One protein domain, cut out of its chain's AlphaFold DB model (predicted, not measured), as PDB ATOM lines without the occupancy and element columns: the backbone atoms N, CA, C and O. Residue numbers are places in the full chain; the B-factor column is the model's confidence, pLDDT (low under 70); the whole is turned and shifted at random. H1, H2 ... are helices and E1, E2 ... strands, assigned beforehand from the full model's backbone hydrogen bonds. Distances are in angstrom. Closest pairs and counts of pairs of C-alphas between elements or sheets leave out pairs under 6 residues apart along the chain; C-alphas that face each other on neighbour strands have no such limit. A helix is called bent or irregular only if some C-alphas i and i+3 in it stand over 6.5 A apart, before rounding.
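Overview. This is residues 6 to 184 of the 197 residues of the protein "DUF2971 domain-containing protein" of Butyricicoccus sp. AM05-1 (UniProt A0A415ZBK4). Two lobes stand end to end, a larger one of helices and a smaller one built round a pair of strands, joined loosely by three long links. In the larger lobe H7 and H8 form a long helical hairpin with H4 beside it, H2 crosses H7 steeply, and little H3 packs on H4; in the smaller lobe the antiparallel pair E1 and E2 has H1 near E2, H5 near E1, and H6 at the end of E2. The printed part has 179 residues with eight named helices and two named strands, in the order E1, H1, H2, H3, H4, H5, E2, H6, H7, H8; the class is mostly helix. The whole is loose, with a radius of gyration of the C-alphas of 19.9 A, and elongated, spanning 61 by 32 by 27 A.

Along the chain. E1 is residues 9 to 14, 16.0 A long, and begins at C-alpha 9 at (154.839, 121.712, 141.432). H1 is residues 16 to 25, 14.3 A. H2 is residues 44 to 55, 16.5 A, and begins at C-alpha 44 at (139.884, 109.834, 121.190). H3 is residues 58 to 61, 5.5 A, and H4 is residues 64 to 76, 18.9 A. H4 is neither bent nor irregular, but only just: C-alphas 65 and 68 are 6.1 A apart. H5 is residues 96 to 102, 10.0 A; E2 is residues 109 to 114, 16.5 A; H6 is residues 115 to 119, 6.4 A. H7, the longest helix, is residues 138 to 162, 35.6 A; it is only just irregular, with C-alphas 157 and 160 6.53 A apart. H8 is residues 164 to 182, 26.1 A, and ends at C-alpha 182 at (144.430, 115.035, 120.474).

Arrangement. E1 and E2 are antiparallel neighbours at 152 degrees; N 10 and O 113 are within hydrogen-bond range at 2.9 A, as are N 109 and O 14 at 2.8 A. The closest C-alphas of E1 and H5, those of Cys 14 and Tyr 102, are 5.4 A apart; those of H1 and E2, Leu 16 and Leu 109, are 6.3 A apart. H1, H5 and H6 touch no helix. H4, H7 and H8 form an up and down bundle, each helix running against the one before it. H7 and H8 touch at a shallow tilt of 11 degrees, opposite ways, the closest C-alphas being those of Ile 155 and Cys 167, 5.9 A. H4 and H8 touch at a shallow tilt of 30 degrees, the same way, with Phe 73 and Gln 171 closest at 7.0 A between C-alphas. H4 touches H7 at a steep tilt of 39 degrees, opposite ways; the closest C-alphas, those of Gln 66 and Ile 156, are 6.3 A apart. H2 touches residues 141 to 149 of H7 at a steep tilt of 64 degrees, the same way, with the C-alphas of Ile 49 and Ala 145 closest at 5.2 A. H3 and H4 only just touch, with 3 pairs of C-alphas within 8 A, Arg 59 and Arg 67 closest at 6.3 A. Every O i to N i+4 pair is within hydrogen-bond range in H1, H2, H5 and H6, against 7 of 9 in H4, 19 of 21 in H7 and 14 of 15 in H8; H3 is too short for such a pair.

Size, cuts and confidence. The C-alphas farthest apart, those of Thr 107 and Lys 161, are 62.2 A apart. The printed part has no cut. The long links are H1 to H2, H4 to H5 and H6 to H7; residues 31 to 32 of the first pair antiparallel with residues 85 to 86 of the second. Mean pLDDT of the printed part is 88.4; it is under 70 at residues 6, 37, 39 and 78 to 82.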
ATOM      1  N   ASN A   6     153.095 130.557 140.682       61.53
ATOM      2  CA  ASN A   6     154.548 130.428 140.568       61.53
ATOM      3  C   ASN A   6     155.126 129.274 141.419       61.53
ATOM      4  O   ASN A   6     156.238 128.803 141.158       61.53
ATOM      5  N   ASN A   7     154.350 128.799 142.402       79.94
ATOM      6  CA  ASN A   7     154.733 127.746 143.345       79.94
ATOM      7  C   ASN A   7     154.094 126.380 143.054       79.94
ATOM      8  O   ASN A   7     154.355 125.430 143.793       79.94
ATOM      9  N   GLU A   8     153.282 126.240 142.003       93.00
ATOM     10  CA  GLU A   8     152.747 124.925 141.648       93.00
ATOM     11  C   GLU A   8     153.872 123.981 141.208       93.00
ATOM     12  O   GLU A   8     154.718 124.332 140.380       93.00
ATOM     13  N   VAL A   9     153.866 122.761 141.751       96.06
ATOM     14  CA  VAL A   9     154.839 121.712 141.432       96.06
ATOM     15  C   VAL A   9     154.138 120.569 140.713       96.06
ATOM     16  O   VAL A   9     153.075 120.113 141.135       96.06
ATOM     17  N   VAL A  10     154.753 120.098 139.635       97.00
ATOM     18  CA  VAL A  10     154.382 118.865 138.937       97.00
ATOM     19  C   VAL A  10     155.495 117.839 139.098       97.00
ATOM     20  O   VAL A  10     156.665 118.196 139.226       97.00
ATOM     21  N   TYR A  11     155.130 116.566 139.124       97.62
ATOM     22  CA  TYR A  11     156.010 115.491 139.561       97.62
ATOM     23  C   TYR A  11     156.287 114.506 138.436       97.62
ATOM     24  O   TYR A  11     155.355 113.990 137.823       97.62
ATOM     25  N   HIS A  12     157.560 114.223 138.191       97.06
ATOM     26  CA  HIS A  12     157.995 113.193 137.258       97.06
ATOM     27  C   HIS A  12     158.492 111.977 138.039       97.06
ATOM     28  O   HIS A  12     159.432 112.078 138.830       97.06
ATOM     29  N   TYR A  13     157.842 110.838 137.826       96.81
ATOM     30  CA  TYR A  13     158.216 109.562 138.426       96.81
ATOM     31  C   TYR A  13     159.143 108.835 137.460       96.81
ATOM     32  O   TYR A  13     158.825 108.725 136.277       96.81
ATOM     33  N   CYS A  14     160.287 108.368 137.949       95.94
ATOM     34  CA  CYS A  14     161.279 107.699 137.116       95.94
ATOM     35  C   CYS A  14     162.136 106.716 137.925       95.94
ATOM     36  O   CYS A  14     162.135 106.727 139.158       95.94
ATOM     37  N   SER A  15     162.879 105.849 137.238       96.62
ATOM     38  CA  SER A  15     163.878 104.988 137.877       96.62
ATOM     39  C   SER A  15     165.108 105.793 138.325       96.62
ATOM     40  O   SER A  15     165.344 106.915 137.868       96.62
ATOM     41  N   LEU A  16     165.942 105.202 139.187       96.81
ATOM     42  CA  LEU A  16     167.214 105.809 139.592       96.81
ATOM     43  C   LEU A  16     168.162 106.031 138.398       96.81
ATOM     44  O   LEU A  16     168.895 107.017 138.363       96.81
ATOM     45  N   GLU A  17     168.150 105.125 137.422       96.56
ATOM     46  CA  GLU A  17     168.942 105.243 136.196       96.56
ATOM     47  C   GLU A  17     168.480 106.431 135.345       96.56
ATOM     48  O   GLU A  17     169.294 107.280 134.978       96.56
ATOM     49  N   THR A  18     167.170 106.554 135.111       95.56
ATOM     50  CA  THR A  18     166.599 107.699 134.392       95.56
ATOM     51  C   THR A  18     166.911 109.006 135.113       95.56
ATOM     52  O   THR A  18     167.337 109.960 134.468       95.56
ATOM     53  N   PHE A  19     166.790 109.052 136.443       96.50
ATOM     54  CA  PHE A  19     167.171 110.229 137.227       96.50
ATOM     55  C   PHE A  19     168.640 110.619 137.022       96.50
ATOM     56  O   PHE A  19     168.929 111.785 136.751       96.50
ATOM     57  N   LYS A  20     169.571 109.657 137.107       96.94
ATOM     58  CA  LYS A  20     171.000 109.912 136.861       96.94
ATOM     59  C   LYS A  20     171.225 110.505 135.473       96.94
ATOM     60  O   LYS A  20     171.962 111.480 135.354       96.94
ATOM     61  N   ASN A  21     170.547 109.973 134.458       97.12
ATOM     62  CA  ASN A  21     170.619 110.501 133.101       97.12
ATOM     63  C   ASN A  21     170.068 111.933 133.018       97.12
ATOM     64  O   ASN A  21     170.740 112.787 132.439       97.12
ATOM     65  N   ILE A  22     168.909 112.222 133.628       96.75
ATOM     66  CA  ILE A  22     168.305 113.570 133.648       96.75
ATOM     67  C   ILE A  22     169.285 114.584 134.240       96.75
ATOM     68  O   ILE A  22     169.495 115.644 133.660       96.75
ATOM     69  N   ILE A  23     169.904 114.267 135.380       96.56
ATOM     70  CA  ILE A  23     170.833 115.187 136.049       96.56
ATOM     71  C   ILE A  23     172.140 115.337 135.266       96.56
ATOM     72  O   ILE A  23     172.618 116.457 135.108       96.56
ATOM     73  N   ALA A  24     172.697 114.238 134.746       97.75
ATOM     74  CA  ALA A  24     173.948 114.262 133.989       97.75
ATOM     75  C   ALA A  24     173.839 115.068 132.684       97.75
ATOM     76  O   ALA A  24     174.781 115.764 132.320       97.75
ATOM     77  N   ASN A  25     172.692 114.992 132.002       97.69
ATOM     78  CA  ASN A  25     172.473 115.653 130.710       97.69
ATOM     79  C   ASN A  25     171.643 116.942 130.813       97.69
ATOM     80  O   ASN A  25     171.476 117.640 129.817       97.69
ATOM     81  N   GLN A  26     171.104 117.248 131.996       95.56
ATOM     82  CA  GLN A  26     170.240 118.404 132.263       95.56
ATOM     83  C   GLN A  26     169.033 118.505 131.315       95.56
ATOM     84  O   GLN A  26     168.594 119.599 130.961       95.56
ATOM     85  N   CYS A  27     168.478 117.365 130.901       94.88
ATOM     86  CA  CYS A  27     167.378 117.309 129.945       94.88
ATOM     87  C   CYS A  27     166.307 116.288 130.346       94.88
ATOM     88  O   CYS A  27     166.552 115.351 131.106       94.88
ATOM     89  N   LEU A  28     165.094 116.493 129.829       94.19
ATOM     90  CA  LEU A  28     164.000 115.529 129.896       94.19
ATOM     91  C   LEU A  28     163.782 114.952 128.503       94.19
ATOM     92  O   LEU A  28     163.644 115.698 127.534       94.19
ATOM     93  N   TRP A  29     163.722 113.628 128.406       91.88
ATOM     94  CA  TRP A  29     163.412 112.952 127.152       91.88
ATOM     95  C   TRP A  29     161.909 112.933 126.909       91.88
ATOM     96  O   TRP A  29     161.118 112.676 127.820       91.88
ATOM     97  N   LEU A  30     161.536 113.181 125.658       90.94
ATOM     98  CA  LEU A  30     160.191 112.935 125.171       90.94
ATOM     99  C   LEU A  30     160.132 111.523 124.578       90.94
ATOM    100  O   LEU A  30     161.036 111.100 123.854       90.94
ATOM    101  N   CYS A  31     159.059 110.805 124.875       87.00
ATOM    102  CA  CYS A  31     158.798 109.465 124.376       87.00
ATOM    103  C   CYS A  31     157.759 109.517 123.261       87.00
ATOM    104  O   CYS A  31     156.807 110.288 123.329       87.00
ATOM    105  N   ASP A  32     157.926 108.671 122.249       86.81
ATOM    106  CA  ASP A  32     156.937 108.514 121.184       86.81
ATOM    107  C   ASP A  32     155.625 107.969 121.766       86.81
ATOM    108  O   ASP A  32     155.601 106.870 122.331       86.81
ATOM    109  N   VAL A  33     154.535 108.724 121.612       81.00
ATOM    110  CA  VAL A  33     153.218 108.351 122.142       81.00
ATOM    111  C   VAL A  33     152.703 107.043 121.535       81.00
ATOM    112  O   VAL A  33     151.955 106.315 122.181       81.00
ATOM    113  N   GLN A  34     153.144 106.678 120.327       78.00
ATOM    114  CA  GLN A  34     152.746 105.424 119.678       78.00
ATOM    115  C   GLN A  34     153.319 104.189 120.382       78.00
ATOM    116  O   GLN A  34     152.812 103.083 120.205       78.00
ATOM    117  N   LYS A  35     154.369 104.375 121.189       78.19
ATOM    118  CA  LYS A  35     154.970 103.333 122.033       78.19
ATOM    119  C   LYS A  35     154.407 103.339 123.455       78.19
ATOM    120  O   LYS A  35     154.906 102.610 124.308       78.19
ATOM    121  N   SER A  36     153.398 104.170 123.720       75.81
ATOM    122  CA  SER A  36     152.680 104.181 124.988       75.81
ATOM    123  C   SER A  36     151.953 102.857 125.218       75.81
ATOM    124  O   SER A  36     151.545 102.161 124.289       75.81
ATOM    125  N   ASN A  37     151.714 102.544 126.491       69.44
ATOM    126  CA  ASN A  37     150.909 101.395 126.906       69.44
ATOM    127  C   ASN A  37     149.420 101.534 126.524       69.44
ATOM    128  O   ASN A  37     148.641 100.602 126.737       69.44
ATOM    129  N   ASP A  38     149.004 102.690 125.998       73.00
ATOM    130  CA  ASP A  38     147.651 102.953 125.513       73.00
ATOM    131  C   ASP A  38     147.653 103.193 123.998       73.00
ATOM    132  O   ASP A  38     147.878 104.299 123.518       73.00
ATOM    133  N   SER A  39     147.347 102.149 123.225       69.88
ATOM    134  CA  SER A  39     147.291 102.227 121.759       69.88
ATOM    135  C   SER A  39     146.168 103.121 121.216       69.88
ATOM    136  O   SER A  39     146.112 103.364 120.012       69.88
ATOM    137  N   LYS A  40     145.262 103.603 122.080       75.06
ATOM    138  CA  LYS A  40     144.210 104.573 121.734       75.06
ATOM    139  C   LYS A  40     144.566 106.006 122.124       75.06
ATOM    140  O   LYS A  40     143.731 106.903 121.970       75.06
ATOM    141  N   GLU A  41     145.771 106.242 122.630       77.69
ATOM    142  CA  GLU A  41     146.255 107.590 122.892       77.69
ATOM    143  C   GLU A  41     146.253 108.413 121.594       77.69
ATOM    144  O   GLU A  41     146.518 107.893 120.512       77.69
ATOM    145  N   CYS A  42     145.854 109.686 121.683       81.56
ATOM    146  CA  CYS A  42     145.607 110.575 120.538       81.56
ATOM    147  C   CYS A  42     144.472 110.165 119.574       81.56
ATOM    148  O   CYS A  42     144.181 110.916 118.650       81.56
ATOM    149  N   MET A  43     143.787 109.033 119.775       84.69
ATOM    150  CA  MET A  43     142.696 108.598 118.883       84.69
ATOM    151  C   MET A  43     141.312 109.050 119.345       84.69
ATOM    152  O   MET A  43     140.374 109.048 118.556       84.69
ATOM    153  N   ALA A  44     141.172 109.472 120.604       87.44
ATOM    154  CA  ALA A  44     139.884 109.834 121.190       87.44
ATOM    155  C   ALA A  44     139.145 110.939 120.413       87.44
ATOM    156  O   ALA A  44     137.963 110.783 120.115       87.44
ATOM    157  N   LEU A  45     139.852 112.022 120.077       89.75
ATOM    158  CA  LEU A  45     139.299 113.167 119.354       89.75
ATOM    159  C   LEU A  45     139.047 112.855 117.861       89.75
ATOM    160  O   LEU A  45     137.919 113.066 117.421       89.75
ATOM    161  N   PRO A  46     139.999 112.280 117.090       90.25
ATOM    162  CA  PRO A  46     139.740 111.867 115.709       90.25
ATOM    163  C   PRO A  46     138.585 110.866 115.575       90.25
ATOM    164  O   PRO A  46     137.770 110.997 114.664       90.25
ATOM    165  N   GLU A  47     138.495 109.878 116.478       90.50
ATOM    166  CA  GLU A  47     137.372 108.929 116.518       90.50
ATOM    167  C   GLU A  47     136.050 109.681 116.729       90.50
ATOM    168  O   GLU A  47     135.105 109.460 115.973       90.50
ATOM    169  N   ARG A  48     135.995 110.616 117.693       92.44
ATOM    170  CA  ARG A  48     134.751 111.336 117.993       92.44
ATOM    171  C   ARG A  48     134.309 112.264 116.864       92.44
ATOM    172  O   ARG A  48     133.126 112.315 116.548       92.44
ATOM    173  N   ILE A  49     135.247 112.947 116.210       93.94
ATOM    174  CA  ILE A  49     134.949 113.784 115.039       93.94
ATOM    175  C   ILE A  49     134.316 112.941 113.926       93.94
ATOM    176  O   ILE A  49     133.303 113.339 113.352       93.94
ATOM    177  N   LYS A  50     134.854 111.741 113.656       93.00
ATOM    178  CA  LYS A  50     134.257 110.815 112.682       93.00
ATOM    179  C   LYS A  50     132.846 110.391 113.079       93.00
ATOM    180  O   LYS A  50     131.960 110.413 112.231       93.00
ATOM    181  N   GLU A  51     132.625 110.032 114.340       93.69
ATOM    182  CA  GLU A  51     131.293 109.663 114.841       93.69
ATOM    183  C   GLU A  51     130.282 110.802 114.625       93.69
ATOM    184  O   GLU A  51     129.260 110.594 113.970       93.69
ATOM    185  N   LEU A  52     130.619 112.025 115.053       94.50
ATOM    186  CA  LEU A  52     129.769 113.210 114.886       94.50
ATOM    187  C   LEU A  52     129.433 113.502 113.424       94.50
ATOM    188  O   LEU A  52     128.302 113.862 113.099       94.50
ATOM    189  N   THR A  53     130.394 113.312 112.517       93.38
ATOM    190  CA  THR A  53     130.147 113.538 111.089       93.38
ATOM    191  C   THR A  53     129.106 112.596 110.496       93.38
ATOM    192  O   THR A  53     128.349 113.003 109.610       93.38
ATOM    193  N   VAL A  54     129.052 111.358 110.996       93.69
ATOM    194  CA  VAL A  54     128.067 110.349 110.600       93.69
ATOM    195  C   VAL A  54     126.720 110.640 111.260       93.69
ATOM    196  O   VAL A  54     125.703 110.647 110.569       93.69
ATOM    197  N   GLU A  55     126.711 110.936 112.563       93.88
ATOM    198  CA  GLU A  55     125.502 111.274 113.334       93.88
ATOM    199  C   GLU A  55     124.745 112.462 112.721       93.88
ATOM    200  O   GLU A  55     123.528 112.408 112.543       93.88
ATOM    201  N   GLN A  56     125.475 113.511 112.338       93.25
ATOM    202  CA  GLN A  56     124.916 114.738 111.766       93.25
ATOM    203  C   GLN A  56     124.741 114.683 110.239       93.25
ATOM    204  O   GLN A  56     124.311 115.670 109.642       93.25
ATOM    205  N   LYS A  57     125.105 113.566 109.589       92.56
ATOM    206  CA  LYS A  57     125.089 113.401 108.123       92.56
ATOM    207  C   LYS A  57     125.767 114.554 107.368       92.56
ATOM    208  O   LYS A  57     125.349 114.920 106.272       92.56
ATOM    209  N   LEU A  58     126.845 115.117 107.927       90.00
ATOM    210  CA  LEU A  58     127.443 116.370 107.436       90.00
ATOM    211  C   LEU A  58     127.848 116.308 105.967       90.00
ATOM    212  O   LEU A  58     127.679 117.275 105.233       90.00
ATOM    213  N   ARG A  59     128.338 115.152 105.523       90.81
ATOM    214  CA  ARG A  59     128.731 114.927 104.131       90.81
ATOM    215  C   ARG A  59     127.593 115.191 103.139       90.81
ATOM    216  O   ARG A  59     127.841 115.632 102.019       90.81
ATOM    217  N   GLU A  60     126.356 114.878 103.523       91.81
ATOM    218  CA  GLU A  60     125.181 114.998 102.656       91.81
ATOM    219  C   GLU A  60     124.772 116.459 102.438       91.81
ATOM    220  O   GLU A  60     124.229 116.766 101.378       91.81
ATOM    221  N   ASN A  61     125.127 117.352 103.370       91.06
ATOM    222  CA  ASN A  61     124.840 118.788 103.302       91.06
ATOM    223  C   ASN A  61     125.639 119.514 102.211       91.06
ATOM    224  O   ASN A  61     125.293 120.635 101.847       91.06
ATOM    225  N   TYR A  62     126.687 118.881 101.682       89.19
ATOM    226  CA  TYR A  62     127.568 119.474 100.685       89.19
ATOM    227  C   TYR A  62     127.301 118.933  99.272       89.19
ATOM    228  O   TYR A  62     127.026 117.734  99.115       89.19
ATOM    229  N   PRO A  63     127.421 119.769  98.225       89.06
ATOM    230  CA  PRO A  63     127.410 119.349  96.832       89.06
ATOM    231  C   PRO A  63     128.644 118.493  96.476       89.06
ATOM    232  O   PRO A  63     129.640 118.482  97.210       89.06
ATOM    233  N   PRO A  64     128.603 117.738  95.361       87.12
ATOM    234  CA  PRO A  64     129.649 116.782  94.991       87.12
ATOM    235  C   PRO A  64     131.074 117.351  94.939       87.12
ATOM    236  O   PRO A  64     132.011 116.650  95.325       87.12
ATOM    237  N   GLU A  65     131.250 118.595  94.493       81.81
ATOM    238  CA  GLU A  65     132.551 119.265  94.443       81.81
ATOM    239  C   GLU A  65     133.166 119.466  95.838       81.81
ATOM    240  O   GLU A  65     134.329 119.126  96.055       81.81
ATOM    241  N   GLN A  66     132.367 119.896  96.816       86.25
ATOM    242  CA  GLN A  66     132.806 120.160  98.190       86.25
ATOM    243  C   GLN A  66     132.990 118.877  99.013       86.25
ATOM    244  O   GLN A  66     133.835 118.820  99.912       86.25
ATOM    245  N   ARG A  67     132.271 117.797  98.670       90.25
ATOM    246  CA  ARG A  67     132.426 116.486  99.330       90.25
ATOM    247  C   ARG A  67     133.847 115.941  99.248       90.25
ATOM    248  O   ARG A  67     134.260 115.227 100.154       90.25
ATOM    249  N   LYS A  68     134.616 116.288  98.211       88.19
ATOM    250  CA  LYS A  68     136.017 115.856  98.090       88.19
ATOM    251  C   LYS A  68     136.893 116.408  99.213       88.19
ATOM    252  O   LYS A  68     137.703 115.667  99.764       88.19
ATOM    253  N   LEU A  69     136.713 117.681  99.570       86.50
ATOM    254  CA  LEU A  69     137.433 118.317 100.678       86.50
ATOM    255  C   LEU A  69     137.036 117.690 102.013       86.50
ATOM    256  O   LEU A  69     137.893 117.399 102.846       86.50
ATOM    257  N   PHE A  70     135.745 117.424 102.194       90.62
ATOM    258  CA  PHE A  70     135.246 116.720 103.368       90.62
ATOM    259  C   PHE A  70     135.863 115.316 103.497       90.62
ATOM    260  O   PHE A  70     136.453 114.976 104.524       90.62
ATOM    261  N   ASP A  71     135.789 114.515 102.431       90.69
ATOM    262  CA  ASP A  71     136.299 113.143 102.401       90.69
ATOM    263  C   ASP A  71     137.818 113.110 102.626       90.69
ATOM    264  O   ASP A  71     138.317 112.238 103.343       90.69
ATOM    265  N   ARG A  72     138.559 114.089 102.084       89.31
ATOM    266  CA  ARG A  72     139.994 114.274 102.348       89.31
ATOM    267  C   ARG A  72     140.256 114.371 103.849       89.31
ATOM    268  O   ARG A  72     141.015 113.560 104.379       89.31
ATOM    269  N   PHE A  73     139.602 115.306 104.535       89.81
ATOM    270  CA  PHE A  73     139.791 115.518 105.972       89.81
ATOM    271  C   PHE A  73     139.480 114.254 106.790       89.81
ATOM    272  O   PHE A  73     140.310 113.806 107.583       89.81
ATOM    273  N   ILE A  74     138.332 113.613 106.544       90.69
ATOM    274  CA  ILE A  74     137.911 112.402 107.272       90.69
ATOM    275  C   ILE A  74     138.870 111.225 107.051       90.69
ATOM    276  O   ILE A  74     139.167 110.480 107.995       90.69
ATOM    277  N   ASN A  75     139.390 111.063 105.832       88.94
ATOM    278  CA  ASN A  75     140.389 110.041 105.534       88.94
ATOM    279  C   ASN A  75     141.691 110.301 106.305       88.94
ATOM    280  O   ASN A  75     142.225 109.379 106.926       88.94
ATOM    281  N   PHE A  76     142.148 111.557 106.372       87.00
ATOM    282  CA  PHE A  76     143.342 111.935 107.136       87.00
ATOM    283  C   PHE A  76     143.218 111.670 108.637       87.00
ATOM    284  O   PHE A  76     144.183 111.205 109.237       87.00
ATOM    285  N   LEU A  77     142.034 111.822 109.237       84.88
ATOM    286  CA  LEU A  77     141.811 111.450 110.644       84.88
ATOM    287  C   LEU A  77     142.079 109.958 110.933       84.88
ATOM    288  O   LEU A  77     142.266 109.572 112.084       84.88
ATOM    289  N   GLY A  78     142.025 109.087 109.914       69.00
ATOM    290  CA  GLY A  78     142.351 107.659 110.039       69.00
ATOM    291  C   GLY A  78     143.838 107.342 109.925       69.00
ATOM    292  O   GLY A  78     144.270 106.275 110.360       69.00
ATOM    293  N   HIS A  79     144.618 108.263 109.366       67.88
ATOM    294  CA  HIS A  79     146.060 108.147 109.296       67.88
ATOM    295  C   HIS A  79     146.626 108.722 110.592       67.88
ATOM    296  O   HIS A  79     146.717 109.929 110.777       67.88
ATOM    297  N   SER A  80     146.932 107.822 111.527       55.34
ATOM    298  CA  SER A  80     147.522 108.151 112.820       55.34
ATOM    299  C   SER A  80     148.676 109.135 112.646       55.34
ATOM    300  O   SER A  80     149.607 108.865 111.885       55.34
ATOM    301  N   VAL A  81     148.629 110.269 113.353       55.50
ATOM    302  CA  VAL A  81     149.787 111.158 113.403       55.50
ATOM    303  C   VAL A  81     150.934 110.425 114.057       55.50
ATOM    304  O   VAL A  81     150.930 110.072 115.235       55.50
ATOM    305  N   ARG A  82     151.893 110.119 113.195       62.41
ATOM    306  CA  ARG A  82     153.218 109.638 113.525       62.41
ATOM    307  C   ARG A  82     153.979 110.876 113.992       62.41
ATOM    308  O   ARG A  82     153.892 111.905 113.328       62.41
ATOM    309  N   HIS A  83     154.701 110.767 115.107       70.94
ATOM    310  CA  HIS A  83     155.627 111.781 115.649       70.94
ATOM    311  C   HIS A  83     155.085 112.773 116.697       70.94
ATOM    312  O   HIS A  83     155.645 113.857 116.850       70.94
ATOM    313  N   THR A  84     154.078 112.402 117.495       79.50
ATOM    314  CA  THR A  84     153.840 113.099 118.774       79.50
ATOM    315  C   THR A  84     154.745 112.507 119.850       79.50
ATOM    316  O   THR A  84     154.660 111.315 120.153       79.50
ATOM    317  N   TYR A  85     155.586 113.346 120.452       86.94
ATOM    318  CA  TYR A  85     156.451 112.956 121.560       86.94
ATOM    319  C   TYR A  85     156.016 113.658 122.841       86.94
ATOM    320  O   TYR A  85     155.781 114.865 122.842       86.94
ATOM    321  N   THR A  86     155.917 112.915 123.939       88.44
ATOM    322  CA  THR A  86     155.405 113.430 125.209       88.44
ATOM    323  C   THR A  86     156.334 113.100 126.366       88.44
ATOM    324  O   THR A  86     157.075 112.119 126.357       88.44
ATOM    325  N   THR A  87     156.290 113.936 127.396       91.88
ATOM    326  CA  THR A  87     156.782 113.589 128.727       91.88
ATOM    327  C   THR A  87     155.685 113.911 129.727       91.88
ATOM    328  O   THR A  87     154.973 114.909 129.592       91.88
ATOM    329  N   CYS A  88     155.496 113.023 130.694       90.19
ATOM    330  CA  CYS A  88     154.325 113.036 131.556       90.19
ATOM    331  C   CYS A  88     154.694 113.464 132.973       90.19
ATOM    332  O   CYS A  88     155.731 113.076 133.520       90.19
ATOM    333  N   PHE A  89     153.786 114.225 133.582       94.94
ATOM    334  CA  PHE A  89     153.891 114.654 134.967       94.94
ATOM    335  C   PHE A  89     152.583 114.406 135.713       94.94
ATOM    336  O   PHE A  89     151.488 114.532 135.161       94.94
ATOM    337  N   SER A  90     152.699 114.109 136.999       94.75
ATOM    338  CA  SER A  90     151.588 114.002 137.935       94.75
ATOM    339  C   SER A  90     151.421 115.295 138.726       94.75
ATOM    340  O   SER A  90     152.384 115.995 139.029       94.75
ATOM    341  N   ARG A  91     150.186 115.591 139.137       93.94
ATOM    342  CA  ARG A  91     149.910 116.643 140.131       93.94
ATOM    343  C   ARG A  91     150.181 116.179 141.565       93.94
ATOM    344  O   ARG A  91     150.322 117.005 142.459       93.94
ATOM    345  N   LYS A  92     150.227 114.864 141.799       95.00
ATOM    346  CA  LYS A  92     150.423 114.270 143.124       95.00
ATOM    347  C   LYS A  92     151.873 113.836 143.301       95.00
ATOM    348  O   LYS A  92     152.394 113.093 142.469       95.00
ATOM    349  N   ARG A  93     152.477 114.261 144.415       95.56
ATOM    350  CA  ARG A  93     153.824 113.847 144.841       95.56
ATOM    351  C   ARG A  93     153.899 112.374 145.228       95.56
ATOM    352  O   ARG A  93     154.936 111.756 145.030       95.56
ATOM    353  N   ASP A  94     152.824 111.868 145.818       95.81
ATOM    354  CA  ASP A  94     152.733 110.508 146.323       95.81
ATOM    355  C   ASP A  94     151.469 109.853 145.759       95.81
ATOM    356  O   ASP A  94     150.346 110.184 146.146       95.81
ATOM    357  N   ASP A  95     151.651 109.010 144.745       95.19
ATOM    358  CA  ASP A  95     150.578 108.278 144.082       95.19
ATOM    359  C   ASP A  95     151.026 106.838 143.827       95.19
ATOM    360  O   ASP A  95     151.969 106.590 143.073       95.19
ATOM    361  N   LEU A  96     150.341 105.879 144.456       94.25
ATOM    362  CA  LEU A  96     150.696 104.457 144.407       94.25
ATOM    363  C   LEU A  96     150.768 103.912 142.974       94.25
ATOM    364  O   LEU A  96     151.648 103.111 142.661       94.25
ATOM    365  N   ASN A  97     149.864 104.349 142.092       91.81
ATOM    366  CA  ASN A  97     149.867 103.889 140.706       91.81
ATOM    367  C   ASN A  97     151.072 104.443 139.942       91.81
ATOM    368  O   ASN A  97     151.636 103.733 139.110       91.81
ATOM    369  N   GLN A  98     151.484 105.682 140.229       93.88
ATOM    370  CA  GLN A  98     152.692 106.260 139.638       93.88
ATOM    371  C   GLN A  98     153.964 105.588 140.161       93.88
ATOM    372  O   GLN A  98     154.855 105.285 139.367       93.88
ATOM    373  N   TRP A  99     154.031 105.284 141.462       95.75
ATOM    374  CA  TRP A  99     155.155 104.547 142.045       95.75
ATOM    375  C   TRP A  99     155.342 103.178 141.393       95.75
ATOM    376  O   TRP A  99     156.440 102.859 140.932       95.75
ATOM    377  N   ARG A 100     154.250 102.414 141.284       94.19
ATOM    378  CA  ARG A 100     154.237 101.101 140.631       94.19
ATOM    379  C   ARG A 100     154.581 101.188 139.145       94.19
ATOM    380  O   ARG A 100     155.428 100.450 138.657       94.19
ATOM    381  N   GLY A 101     153.927 102.101 138.427       90.56
ATOM    382  CA  GLY A 101     154.000 102.167 136.968       90.56
ATOM    383  C   GLY A 101     155.262 102.824 136.409       90.56
ATOM    384  O   GLY A 101     155.703 102.438 135.330       90.56
ATOM    385  N   TYR A 102     155.836 103.807 137.110       91.50
ATOM    386  CA  TYR A 102     156.862 104.689 136.535       91.50
ATOM    387  C   TYR A 102     158.103 104.892 137.414       91.50
ATOM    388  O   TYR A 102     159.142 105.298 136.899       91.50
ATOM    389  N   ALA A 103     158.054 104.571 138.709       95.38
ATOM    390  CA  ALA A 103     159.206 104.683 139.608       95.38
ATOM    391  C   ALA A 103     159.725 103.309 140.052       95.38
ATOM    392  O   ALA A 103     159.913 103.070 141.244       95.38
ATOM    393  N   ALA A 104     159.966 102.418 139.082       94.38
ATOM    394  CA  ALA A 104     160.586 101.104 139.288       94.38
ATOM    395  C   ALA A 104     159.959 100.311 140.455       94.38
ATOM    396  O   ALA A 104     160.653  99.892 141.382       94.38
ATOM    397  N   ASP A 105     158.631 100.185 140.434       94.50
ATOM    398  CA  ASP A 105     157.835  99.517 141.469       94.50
ATOM    399  C   ASP A 105     158.094 100.025 142.904       94.50
ATOM    400  O   ASP A 105     158.214  99.266 143.860       94.50
ATOM    401  N   GLY A 106     158.223 101.348 143.053       94.50
ATOM    402  CA  GLY A 106     158.449 102.012 144.343       94.50
ATOM    403  C   GLY A 106     159.916 102.147 144.764       94.50
ATOM    404  O   GLY A 106     160.188 102.772 145.785       94.50
ATOM    405  N   THR A 107     160.867 101.623 143.986       96.25
ATOM    406  CA  THR A 107     162.315 101.744 144.274       96.25
ATOM    407  C   THR A 107     162.990 102.934 143.579       96.25
ATOM    408  O   THR A 107     164.173 103.204 143.793       96.25
ATOM    409  N   GLY A 108     162.252 103.639 142.720       96.69
ATOM    410  CA  GLY A 108     162.712 104.797 141.966       96.69
ATOM    411  C   GLY A 108     162.570 106.122 142.716       96.69
ATOM    412  O   GLY A 108     162.646 106.200 143.940       96.69
ATOM    413  N   LEU A 109     162.379 107.195 141.951       97.38
ATOM    414  CA  LEU A 109     162.357 108.569 142.444       97.38
ATOM    415  C   LEU A 109     161.165 109.351 141.887       97.38
ATOM    416  O   LEU A 109     160.659 109.081 140.798       97.38
ATOM    417  N   CYS A 110     160.768 110.375 142.639       97.44
ATOM    418  CA  CYS A 110     159.754 111.353 142.268       97.44
ATOM    419  C   CYS A 110     160.389 112.751 142.302       97.44
ATOM    420  O   CYS A 110     160.747 113.256 143.369       97.44
ATOM    421  N   ILE A 111     160.566 113.359 141.128       97.06
ATOM    422  CA  ILE A 111     161.221 114.660 140.959       97.06
ATOM    423  C   ILE A 111     160.148 115.741 140.839       97.06
ATOM    424  O   ILE A 111     159.287 115.665 139.965       97.06
ATOM    425  N   GLY A 112     160.205 116.760 141.695       96.56
ATOM    426  CA  GLY A 112     159.319 117.921 141.613       96.56
ATOM    427  C   GLY A 112     159.897 119.023 140.727       96.56
ATOM    428  O   GLY A 112     161.015 119.480 140.953       96.56
ATOM    429  N   PHE A 113     159.108 119.501 139.770       95.94
ATOM    430  CA  PHE A 113     159.428 120.637 138.909       95.94
ATOM    431  C   PHE A 113     158.431 121.766 139.125       95.94
ATOM    432  O   PHE A 113     157.225 121.530 139.196       95.94
ATOM    433  N   ARG A 114     158.908 123.015 139.170       95.69
ATOM    434  CA  ARG A 114     157.998 124.165 139.189       95.69
ATOM    435  C   ARG A 114     157.283 124.257 137.843       95.69
ATOM    436  O   ARG A 114     157.912 124.448 136.805       95.69
ATOM    437  N   LYS A 115     155.959 124.151 137.876       94.88
ATOM    438  CA  LYS A 115     155.076 124.105 136.706       94.88
ATOM    439  C   LYS A 115     155.240 125.319 135.790       94.88
ATOM    440  O   LYS A 115     155.143 125.185 134.573       94.88
ATOM    441  N   HIS A 116     155.508 126.495 136.363       93.06
ATOM    442  CA  HIS A 116     155.621 127.742 135.606       93.06
ATOM    443  C   HIS A 116     156.734 127.705 134.541       93.06
ATOM    444  O   HIS A 116     156.627 128.408 133.539       93.06
ATOM    445  N   PHE A 117     157.783 126.890 134.711       92.12
ATOM    446  CA  PHE A 117     158.820 126.735 133.685       92.12
ATOM    447  C   PHE A 117     158.273 126.074 132.420       92.12
ATOM    448  O   PHE A 117     158.566 126.529 131.321       92.12
ATOM    449  N   PHE A 118     157.416 125.062 132.558       93.06
ATOM    450  CA  PHE A 118     156.806 124.405 131.403       93.06
ATOM    451  C   PHE A 118     155.673 125.223 130.790       93.06
ATOM    452  O   PHE A 118     155.490 125.197 129.581       93.06
ATOM    453  N   MET A 119     154.946 126.006 131.591       91.69
ATOM    454  CA  MET A 119     153.931 126.927 131.060       91.69
ATOM    455  C   MET A 119     154.520 127.952 130.083       91.69
ATOM    456  O   MET A 119     153.837 128.370 129.153       91.69
ATOM    457  N   GLN A 120     155.792 128.323 130.256       90.50
ATOM    458  CA  GLN A 120     156.511 129.193 129.322       90.50
ATOM    459  C   GLN A 120     156.820 128.529 127.975       90.50
ATOM    460  O   GLN A 120     157.279 129.231 127.079       90.50
ATOM    461  N   LEU A 121     156.595 127.218 127.822       89.69
ATOM    462  CA  LEU A 121     156.733 126.528 126.540       89.69
ATOM    463  C   LEU A 121     155.534 126.773 125.617       89.69
ATOM    464  O   LEU A 121     155.681 126.664 124.408       89.69
ATOM    465  N   ASN A 122     154.374 127.156 126.162       90.06
ATOM    466  CA  ASN A 122     153.124 127.330 125.409       90.06
ATOM    467  C   ASN A 122     153.059 128.660 124.644       90.06
ATOM    468  O   ASN A 122     151.984 129.249 124.509       90.06
ATOM    469  N   LYS A 123     154.204 129.199 124.231       87.25
ATOM    470  CA  LYS A 123     154.232 130.492 123.561       87.25
ATOM    471  C   LYS A 123     153.981 130.332 122.057       87.25
ATOM    472  O   LYS A 123     154.389 129.315 121.494       87.25
ATOM    473  N   PRO A 124     153.366 131.328 121.394       82.56
ATOM    474  CA  PRO A 124     153.091 131.271 119.958       82.56
ATOM    475  C   PRO A 124     154.333 131.050 119.087       82.56
ATOM    476  O   PRO A 124     154.217 130.492 118.002       82.56
ATOM    477  N   GLU A 125     155.521 131.448 119.552       87.25
ATOM    478  CA  GLU A 125     156.778 131.245 118.823       87.25
ATOM    479  C   GLU A 125     157.208 129.768 118.778       87.25
ATOM    480  O   GLU A 125     158.018 129.393 117.930       87.25
ATOM    481  N   TRP A 126     156.662 128.919 119.660       85.00
ATOM    482  CA  TRP A 126     156.930 127.478 119.732       85.00
ATOM    483  C   TRP A 126     155.640 126.660 119.549       85.00
ATOM    484  O   TRP A 126     155.252 125.906 120.441       85.00
ATOM    485  N   PRO A 127     154.978 126.745 118.381       74.88
ATOM    486  CA  PRO A 127     153.632 126.197 118.174       74.88
ATOM    487  C   PRO A 127     153.557 124.663 118.261       74.88
ATOM    488  O   PRO A 127     152.475 124.099 118.395       74.88
ATOM    489  N   VAL A 128     154.704 123.983 118.191       78.00
ATOM    490  CA  VAL A 128     154.823 122.520 118.294       78.00
ATOM    491  C   VAL A 128     154.997 122.024 119.733       78.00
ATOM    492  O   VAL A 128     154.950 120.818 119.971       78.00
ATOM    493  N   LEU A 129     155.225 122.925 120.694       85.38
ATOM    494  CA  LEU A 129     155.387 122.582 122.103       85.38
ATOM    495  C   LEU A 129     154.128 122.944 122.881       85.38
ATOM    496  O   LEU A 129     153.620 124.060 122.812       85.38
ATOM    497  N   LEU A 130     153.649 121.985 123.669       87.81
ATOM    498  CA  LEU A 130     152.470 122.177 124.494       87.81
ATOM    499  C   LEU A 130     152.622 121.460 125.834       87.81
ATOM    500  O   LEU A 130     152.813 120.249 125.908       87.81
ATOM    501  N   PHE A 131     152.462 122.222 126.906       91.88
ATOM    502  CA  PHE A 131     152.334 121.750 128.271       91.88
ATOM    503  C   PHE A 131     150.919 122.036 128.777       91.88
ATOM    504  O   PHE A 131     150.563 123.170 129.110       91.88
ATOM    505  N   LYS A 132     150.086 120.998 128.832       90.25
ATOM    506  CA  LYS A 132     148.688 121.095 129.261       90.25
ATOM    507  C   LYS A 132     148.311 119.884 130.104       90.25
ATOM    508  O   LYS A 132     148.886 118.808 129.962       90.25
ATOM    509  N   SER A 133     147.344 120.052 131.001       89.44
ATOM    510  CA  SER A 133     146.756 118.903 131.686       89.44
ATOM    511  C   SER A 133     145.942 118.058 130.719       89.44
ATOM    512  O   SER A 133     145.170 118.610 129.939       89.44
ATOM    513  N   VAL A 134     146.068 116.740 130.852       87.75
ATOM    514  CA  VAL A 134     145.245 115.786 130.112       87.75
ATOM    515  C   VAL A 134     143.798 115.867 130.599       87.75
ATOM    516  O   VAL A 134     143.541 115.812 131.806       87.75
ATOM    517  N   ASP A 135     142.869 116.006 129.661       88.12
ATOM    518  CA  ASP A 135     141.434 115.939 129.893       88.12
ATOM    519  C   ASP A 135     140.939 114.506 129.653       88.12
ATOM    520  O   ASP A 135     141.208 113.873 128.628       88.12
ATOM    521  N   TYR A 136     140.230 113.984 130.648       84.50
ATOM    522  CA  TYR A 136     139.685 112.630 130.649       84.50
ATOM    523  C   TYR A 136     138.165 112.611 130.445       84.50
ATOM    524  O   TYR A 136     137.554 111.544 130.476       84.50
ATOM    525  N   THR A 137     137.536 113.776 130.305       88.12
ATOM    526  CA  THR A 137     136.083 113.904 130.221       88.12
ATOM    527  C   THR A 137     135.590 113.701 128.792       88.12
ATOM    528  O   THR A 137     136.172 114.204 127.832       88.12
ATOM    529  N   GLU A 138     134.469 112.994 128.648       88.06
ATOM    530  CA  GLU A 138     133.789 112.863 127.353       88.06
ATOM    531  C   GLU A 138     133.296 114.226 126.857       88.06
ATOM    532  O   GLU A 138     133.461 114.546 125.689       88.06
ATOM    533  N   LYS A 139     132.806 115.080 127.766       91.00
ATOM    534  CA  LYS A 139     132.362 116.443 127.445       91.00
ATOM    535  C   LYS A 139     133.473 117.317 126.852       91.00
ATOM    536  O   LYS A 139     133.209 118.102 125.949       91.00
ATOM    537  N   GLY A 140     134.704 117.207 127.356       90.62
ATOM    538  CA  GLY A 140     135.841 117.949 126.809       90.62
ATOM    539  C   GLY A 140     136.166 117.530 125.376       90.62
ATOM    540  O   GLY A 140     136.391 118.385 124.521       90.62
ATOM    541  N   ILE A 141     136.124 116.220 125.108       91.25
ATOM    542  CA  ILE A 141     136.300 115.665 123.760       91.25
ATOM    543  C   ILE A 141     135.165 116.133 122.844       91.25
ATOM    544  O   ILE A 141     135.449 116.562 121.732       91.25
ATOM    545  N   GLU A 142     133.918 116.095 123.321       92.88
ATOM    546  CA  GLU A 142     132.725 116.514 122.575       92.88
ATOM    547  C   GLU A 142     132.834 117.961 122.103       92.88
ATOM    548  O   GLU A 142     132.874 118.225 120.905       92.88
ATOM    549  N   ASN A 143     132.994 118.888 123.050       94.25
ATOM    550  CA  ASN A 143     133.088 120.315 122.759       94.25
ATOM    551  C   ASN A 143     134.253 120.618 121.803       94.25
ATOM    552  O   ASN A 143     134.163 121.494 120.944       94.25
ATOM    553  N   CYS A 144     135.375 119.910 121.965       93.62
ATOM    554  CA  CYS A 144     136.522 120.085 121.088       93.62
ATOM    555  C   CYS A 144     136.230 119.557 119.679       93.62
ATOM    556  O   CYS A 144     136.577 120.221 118.707       93.62
ATOM    557  N   ALA A 145     135.594 118.391 119.562       94.62
ATOM    558  CA  ALA A 145     135.216 117.807 118.283       94.62
ATOM    559  C   ALA A 145     134.235 118.710 117.521       94.62
ATOM    560  O   ALA A 145     134.444 118.953 116.335       94.62
ATOM    561  N   GLU A 146     133.232 119.264 118.207       95.44
ATOM    562  CA  GLU A 146     132.304 120.249 117.640       95.44
ATOM    563  C   GLU A 146     133.043 121.487 117.117       95.44
ATOM    564  O   GLU A 146     132.831 121.878 115.973       95.44
ATOM    565  N   SER A 147     133.980 122.049 117.892       96.06
ATOM    566  CA  SER A 147     134.791 123.199 117.456       96.06
ATOM    567  C   SER A 147     135.566 122.912 116.167       96.06
ATOM    568  O   SER A 147     135.526 123.711 115.235       96.06
ATOM    569  N   TYR A 148     136.239 121.757 116.078       94.69
ATOM    570  CA  TYR A 148     136.972 121.370 114.864       94.69
ATOM    571  C   TYR A 148     136.041 121.155 113.663       94.69
ATOM    572  O   TYR A 148     136.437 121.421 112.528       94.69
ATOM    573  N   LEU A 149     134.815 120.678 113.895       94.38
ATOM    574  CA  LEU A 149     133.821 120.525 112.838       94.38
ATOM    575  C   LEU A 149     133.287 121.866 112.344       94.38
ATOM    576  O   LEU A 149     133.131 122.017 111.138       94.38
ATOM    577  N   GLU A 150     133.046 122.838 113.222       94.88
ATOM    578  CA  GLU A 150     132.660 124.193 112.806       94.88
ATOM    579  C   GLU A 150     133.761 124.868 111.978       94.88
ATOM    580  O   GLU A 150     133.482 125.443 110.927       94.88
ATOM    581  N   GLU A 151     135.028 124.720 112.377       94.69
ATOM    582  CA  GLU A 151     136.162 125.217 111.587       94.69
ATOM    583  C   GLU A 151     136.254 124.518 110.220       94.69
ATOM    584  O   GLU A 151     136.429 125.177 109.194       94.69
ATOM    585  N   LEU A 152     136.070 123.191 110.176       93.44
ATOM    586  CA  LEU A 152     136.027 122.440 108.919       93.44
ATOM    587  C   LEU A 152     134.890 122.915 108.006       93.44
ATOM    588  O   LEU A 152     135.113 123.057 106.803       93.44
ATOM    589  N   LYS A 153     133.689 123.151 108.555       92.56
ATOM    590  CA  LYS A 153     132.541 123.667 107.794       92.56
ATOM    591  C   LYS A 153     132.893 125.000 107.141       92.56
ATOM    592  O   LYS A 153     132.729 125.123 105.933       92.56
ATOM    593  N   GLY A 154     133.484 125.926 107.904       91.50
ATOM    594  CA  GLY A 154     133.952 127.214 107.383       91.50
ATOM    595  C   GLY A 154     134.934 127.069 106.215       91.50
ATOM    596  O   GLY A 154     134.741 127.688 105.173       91.50
ATOM    597  N   ILE A 155     135.930 126.180 106.336       90.75
ATOM    598  CA  ILE A 155     136.904 125.922 105.257       90.75
ATOM    599  C   ILE A 155     136.222 125.360 103.999       90.75
ATOM    600  O   ILE A 155     136.588 125.715 102.875       90.75
ATOM    601  N   ILE A 156     135.249 124.459 104.167       89.50
ATOM    602  CA  ILE A 156     134.519 123.873 103.039       89.50
ATOM    603  C   ILE A 156     133.632 124.928 102.372       89.50
ATOM    604  O   ILE A 156     133.638 125.019 101.143       89.50
ATOM    605  N   ASP A 157     132.919 125.745 103.143       88.69
ATOM    606  CA  ASP A 157     132.048 126.806 102.626       88.69
ATOM    607  C   ASP A 157     132.847 127.840 101.815       88.69
ATOM    608  O   ASP A 157     132.442 128.245 100.721       88.69
ATOM    609  N   ASP A 158     134.048 128.173 102.284       87.56
ATOM    610  CA  ASP A 158     134.970 129.102 101.630       87.56
ATOM    611  C   ASP A 158     135.589 128.561 100.327       87.56
ATOM    612  O   ASP A 158     136.073 129.338  99.491       87.56
ATOM    613  N   SER A 159     135.524 127.247 100.078       83.69
ATOM    614  CA  SER A 159     136.111 126.636  98.875       83.69
ATOM    615  C   SER A 159     135.499 127.117  97.562       83.69
ATOM    616  O   SER A 159     136.202 127.178  96.551       83.69
ATOM    617  N   ILE A 160     134.233 127.546  97.580       76.88
ATOM    618  CA  ILE A 160     133.561 128.137  96.412       76.88
ATOM    619  C   ILE A 160     134.187 129.493  96.060       76.88
ATOM    620  O   ILE A 160     134.264 129.862  94.889       76.88
ATOM    621  N   LYS A 161     134.648 130.241  97.068       77.69
ATOM    622  CA  LYS A 161     135.140 131.612  96.911       77.69
ATOM    623  C   LYS A 161     136.628 131.674  96.576       77.69
ATOM    624  O   LYS A 161     137.029 132.517  95.777       77.69
ATOM    625  N   TYR A 162     137.438 130.809  97.183       76.00
ATOM    626  CA  TYR A 162     138.902 130.904  97.104       76.00
ATOM    627  C   TYR A 162     139.579 129.732  96.372       76.00
ATOM    628  O   TYR A 162     140.778 129.790  96.094       76.00
ATOM    629  N   GLY A 163     138.816 128.700  96.000       74.31
ATOM    630  CA  GLY A 163     139.294 127.534  95.258       74.31
ATOM    631  C   GLY A 163     140.011 126.482  96.116       74.31
ATOM    632  O   GLY A 163     140.501 126.748  97.212       74.31
ATOM    633  N   GLU A 164     140.112 125.256  95.589       73.06
ATOM    634  CA  GLU A 164     140.548 124.063  96.344       73.06
ATOM    635  C   GLU A 164     141.961 124.164  96.951       73.06
ATOM    636  O   GLU A 164     142.232 123.580  98.000       73.06
ATOM    637  N   ARG A 165     142.892 124.888  96.315       75.06
ATOM    638  CA  ARG A 165     144.301 124.925  96.750       75.06
ATOM    639  C   ARG A 165     144.490 125.641  98.089       75.06
ATOM    640  O   ARG A 165     145.313 125.196  98.888       75.06
ATOM    641  N   MET A 166     143.753 126.727  98.320       73.38
ATOM    642  CA  MET A 166     143.828 127.474  99.578       73.38
ATOM    643  C   MET A 166     143.219 126.644 100.711       73.38
ATOM    644  O   MET A 166     143.902 126.357 101.689       73.38
ATOM    645  N   CYS A 167     142.028 126.084 100.481       79.19
ATOM    646  CA  CYS A 167     141.342 125.224 101.446       79.19
ATOM    647  C   CYS A 167     142.145 123.976 101.834       79.19
ATOM    648  O   CYS A 167     142.077 123.541 102.978       79.19
ATOM    649  N   ASN A 168     142.932 123.394 100.920       81.81
ATOM    650  CA  ASN A 168     143.812 122.275 101.266       81.81
ATOM    651  C   ASN A 168     144.888 122.672 102.289       81.81
ATOM    652  O   ASN A 168     145.205 121.868 103.162       81.81
ATOM    653  N   THR A 169     145.418 123.896 102.194       84.56
ATOM    654  CA  THR A 169     146.424 124.419 103.134       84.56
ATOM    655  C   THR A 169     145.795 124.655 104.506       84.56
ATOM    656  O   THR A 169     146.331 124.188 105.509       84.56
ATOM    657  N   ASP A 170     144.613 125.275 104.540       86.19
ATOM    658  CA  ASP A 170     143.866 125.517 105.781       86.19
ATOM    659  C   ASP A 170     143.462 124.197 106.461       86.19
ATOM    660  O   ASP A 170     143.541 124.055 107.682       86.19
ATOM    661  N   GLN A 171     143.085 123.185 105.671       86.44
ATOM    662  CA  GLN A 171     142.820 121.839 106.182       86.44
ATOM    663  C   GLN A 171     144.061 121.175 106.782       86.44
ATOM    664  O   GLN A 171     143.945 120.500 107.806       86.44
ATOM    665  N   ASP A 172     145.231 121.332 106.162       86.38
ATOM    666  CA  ASP A 172     146.470 120.742 106.673       86.38
ATOM    667  C   ASP A 172     146.859 121.388 108.013       86.38
ATOM    668  O   ASP A 172     147.217 120.684 108.963       86.38
ATOM    669  N   GLU A 173     146.692 122.707 108.145       86.44
ATOM    670  CA  GLU A 173     146.873 123.418 109.415       86.44
ATOM    671  C   GLU A 173     145.863 122.961 110.481       86.44
ATOM    672  O   GLU A 173     146.239 122.695 111.632       86.44
ATOM    673  N   LEU A 174     144.588 122.806 110.104       89.06
ATOM    674  CA  LEU A 174     143.542 122.284 110.987       89.06
ATOM    675  C   LEU A 174     143.897 120.879 111.495       89.06
ATOM    676  O   LEU A 174     143.805 120.620 112.696       89.06
ATOM    677  N   LEU A 175     144.354 119.986 110.612       87.06
ATOM    678  CA  LEU A 175     144.796 118.636 110.975       87.06
ATOM    679  C   LEU A 175     145.998 118.679 111.926       87.06
ATOM    680  O   LEU A 175     145.979 118.018 112.965       87.06
ATOM    681  N   HIS A 176     147.020 119.490 111.642       83.69
ATOM    682  CA  HIS A 176     148.186 119.627 112.522       83.69
ATOM    683  C   HIS A 176     147.805 120.063 113.946       83.69
ATOM    684  O   HIS A 176     148.269 119.468 114.932       83.69
ATOM    685  N   ARG A 177     146.916 121.057 114.078       85.62
ATOM    686  CA  ARG A 177     146.395 121.487 115.386       85.62
ATOM    687  C   ARG A 177     145.556 120.400 116.051       85.62
ATOM    688  O   ARG A 177     145.713 120.170 117.256       85.62
ATOM    689  N   LEU A 178     144.727 119.694 115.281       87.69
ATOM    690  CA  LEU A 178     143.882 118.604 115.768       87.69
ATOM    691  C   LEU A 178     144.713 117.510 116.419       87.69
ATOM    692  O   LEU A 178     144.408 117.090 117.534       87.69
ATOM    693  N   PHE A 179     145.789 117.069 115.778       82.94
ATOM    694  CA  PHE A 179     146.619 115.996 116.318       82.94
ATOM    695  C   PHE A 179     147.461 116.431 117.519       82.94
ATOM    696  O   PHE A 179     147.585 115.673 118.484       82.94
ATOM    697  N   THR A 180     147.936 117.678 117.527       80.94
ATOM    698  CA  THR A 180     148.562 118.276 118.717       80.94
ATOM    699  C   THR A 180     147.570 118.296 119.884       80.94
ATOM    700  O   THR A 180     147.873 117.830 120.982       80.94
ATOM    701  N   THR A 181     146.337 118.736 119.632       85.44
ATOM    702  CA  THR A 181     145.259 118.789 120.629       85.44
ATOM    703  C   THR A 181     144.822 117.398 121.083       85.44
ATOM    704  O   THR A 181     144.535 117.192 122.262       85.44
ATOM    705  N   SER A 182     144.826 116.415 120.184       86.06
ATOM    706  CA  SER A 182     144.430 115.035 120.474       86.06
ATOM    707  C   SER A 182     145.294 114.394 121.560       86.06
ATOM    708  O   SER A 182     144.781 113.599 122.345       86.06
ATOM    709  N   SER A 183     146.569 114.784 121.660       81.06
ATOM    710  CA  SER A 183     147.477 114.340 122.731       81.06
ATOM    711  C   SER A 183     147.069 114.816 124.130       81.06
ATOM    712  O   SER A 183     147.503 114.262 125.137       81.06
ATOM    713  N   THR A 184     146.194 115.822 124.208       85.69
ATOM    714  CA  THR A 184     145.688 116.362 125.474       85.69
ATOM    715  C   THR A 184     144.429 115.655 125.965       85.69
ATOM    716  O   THR A 184     143.969 115.949 127.067       85.69
TER     717      THR A 184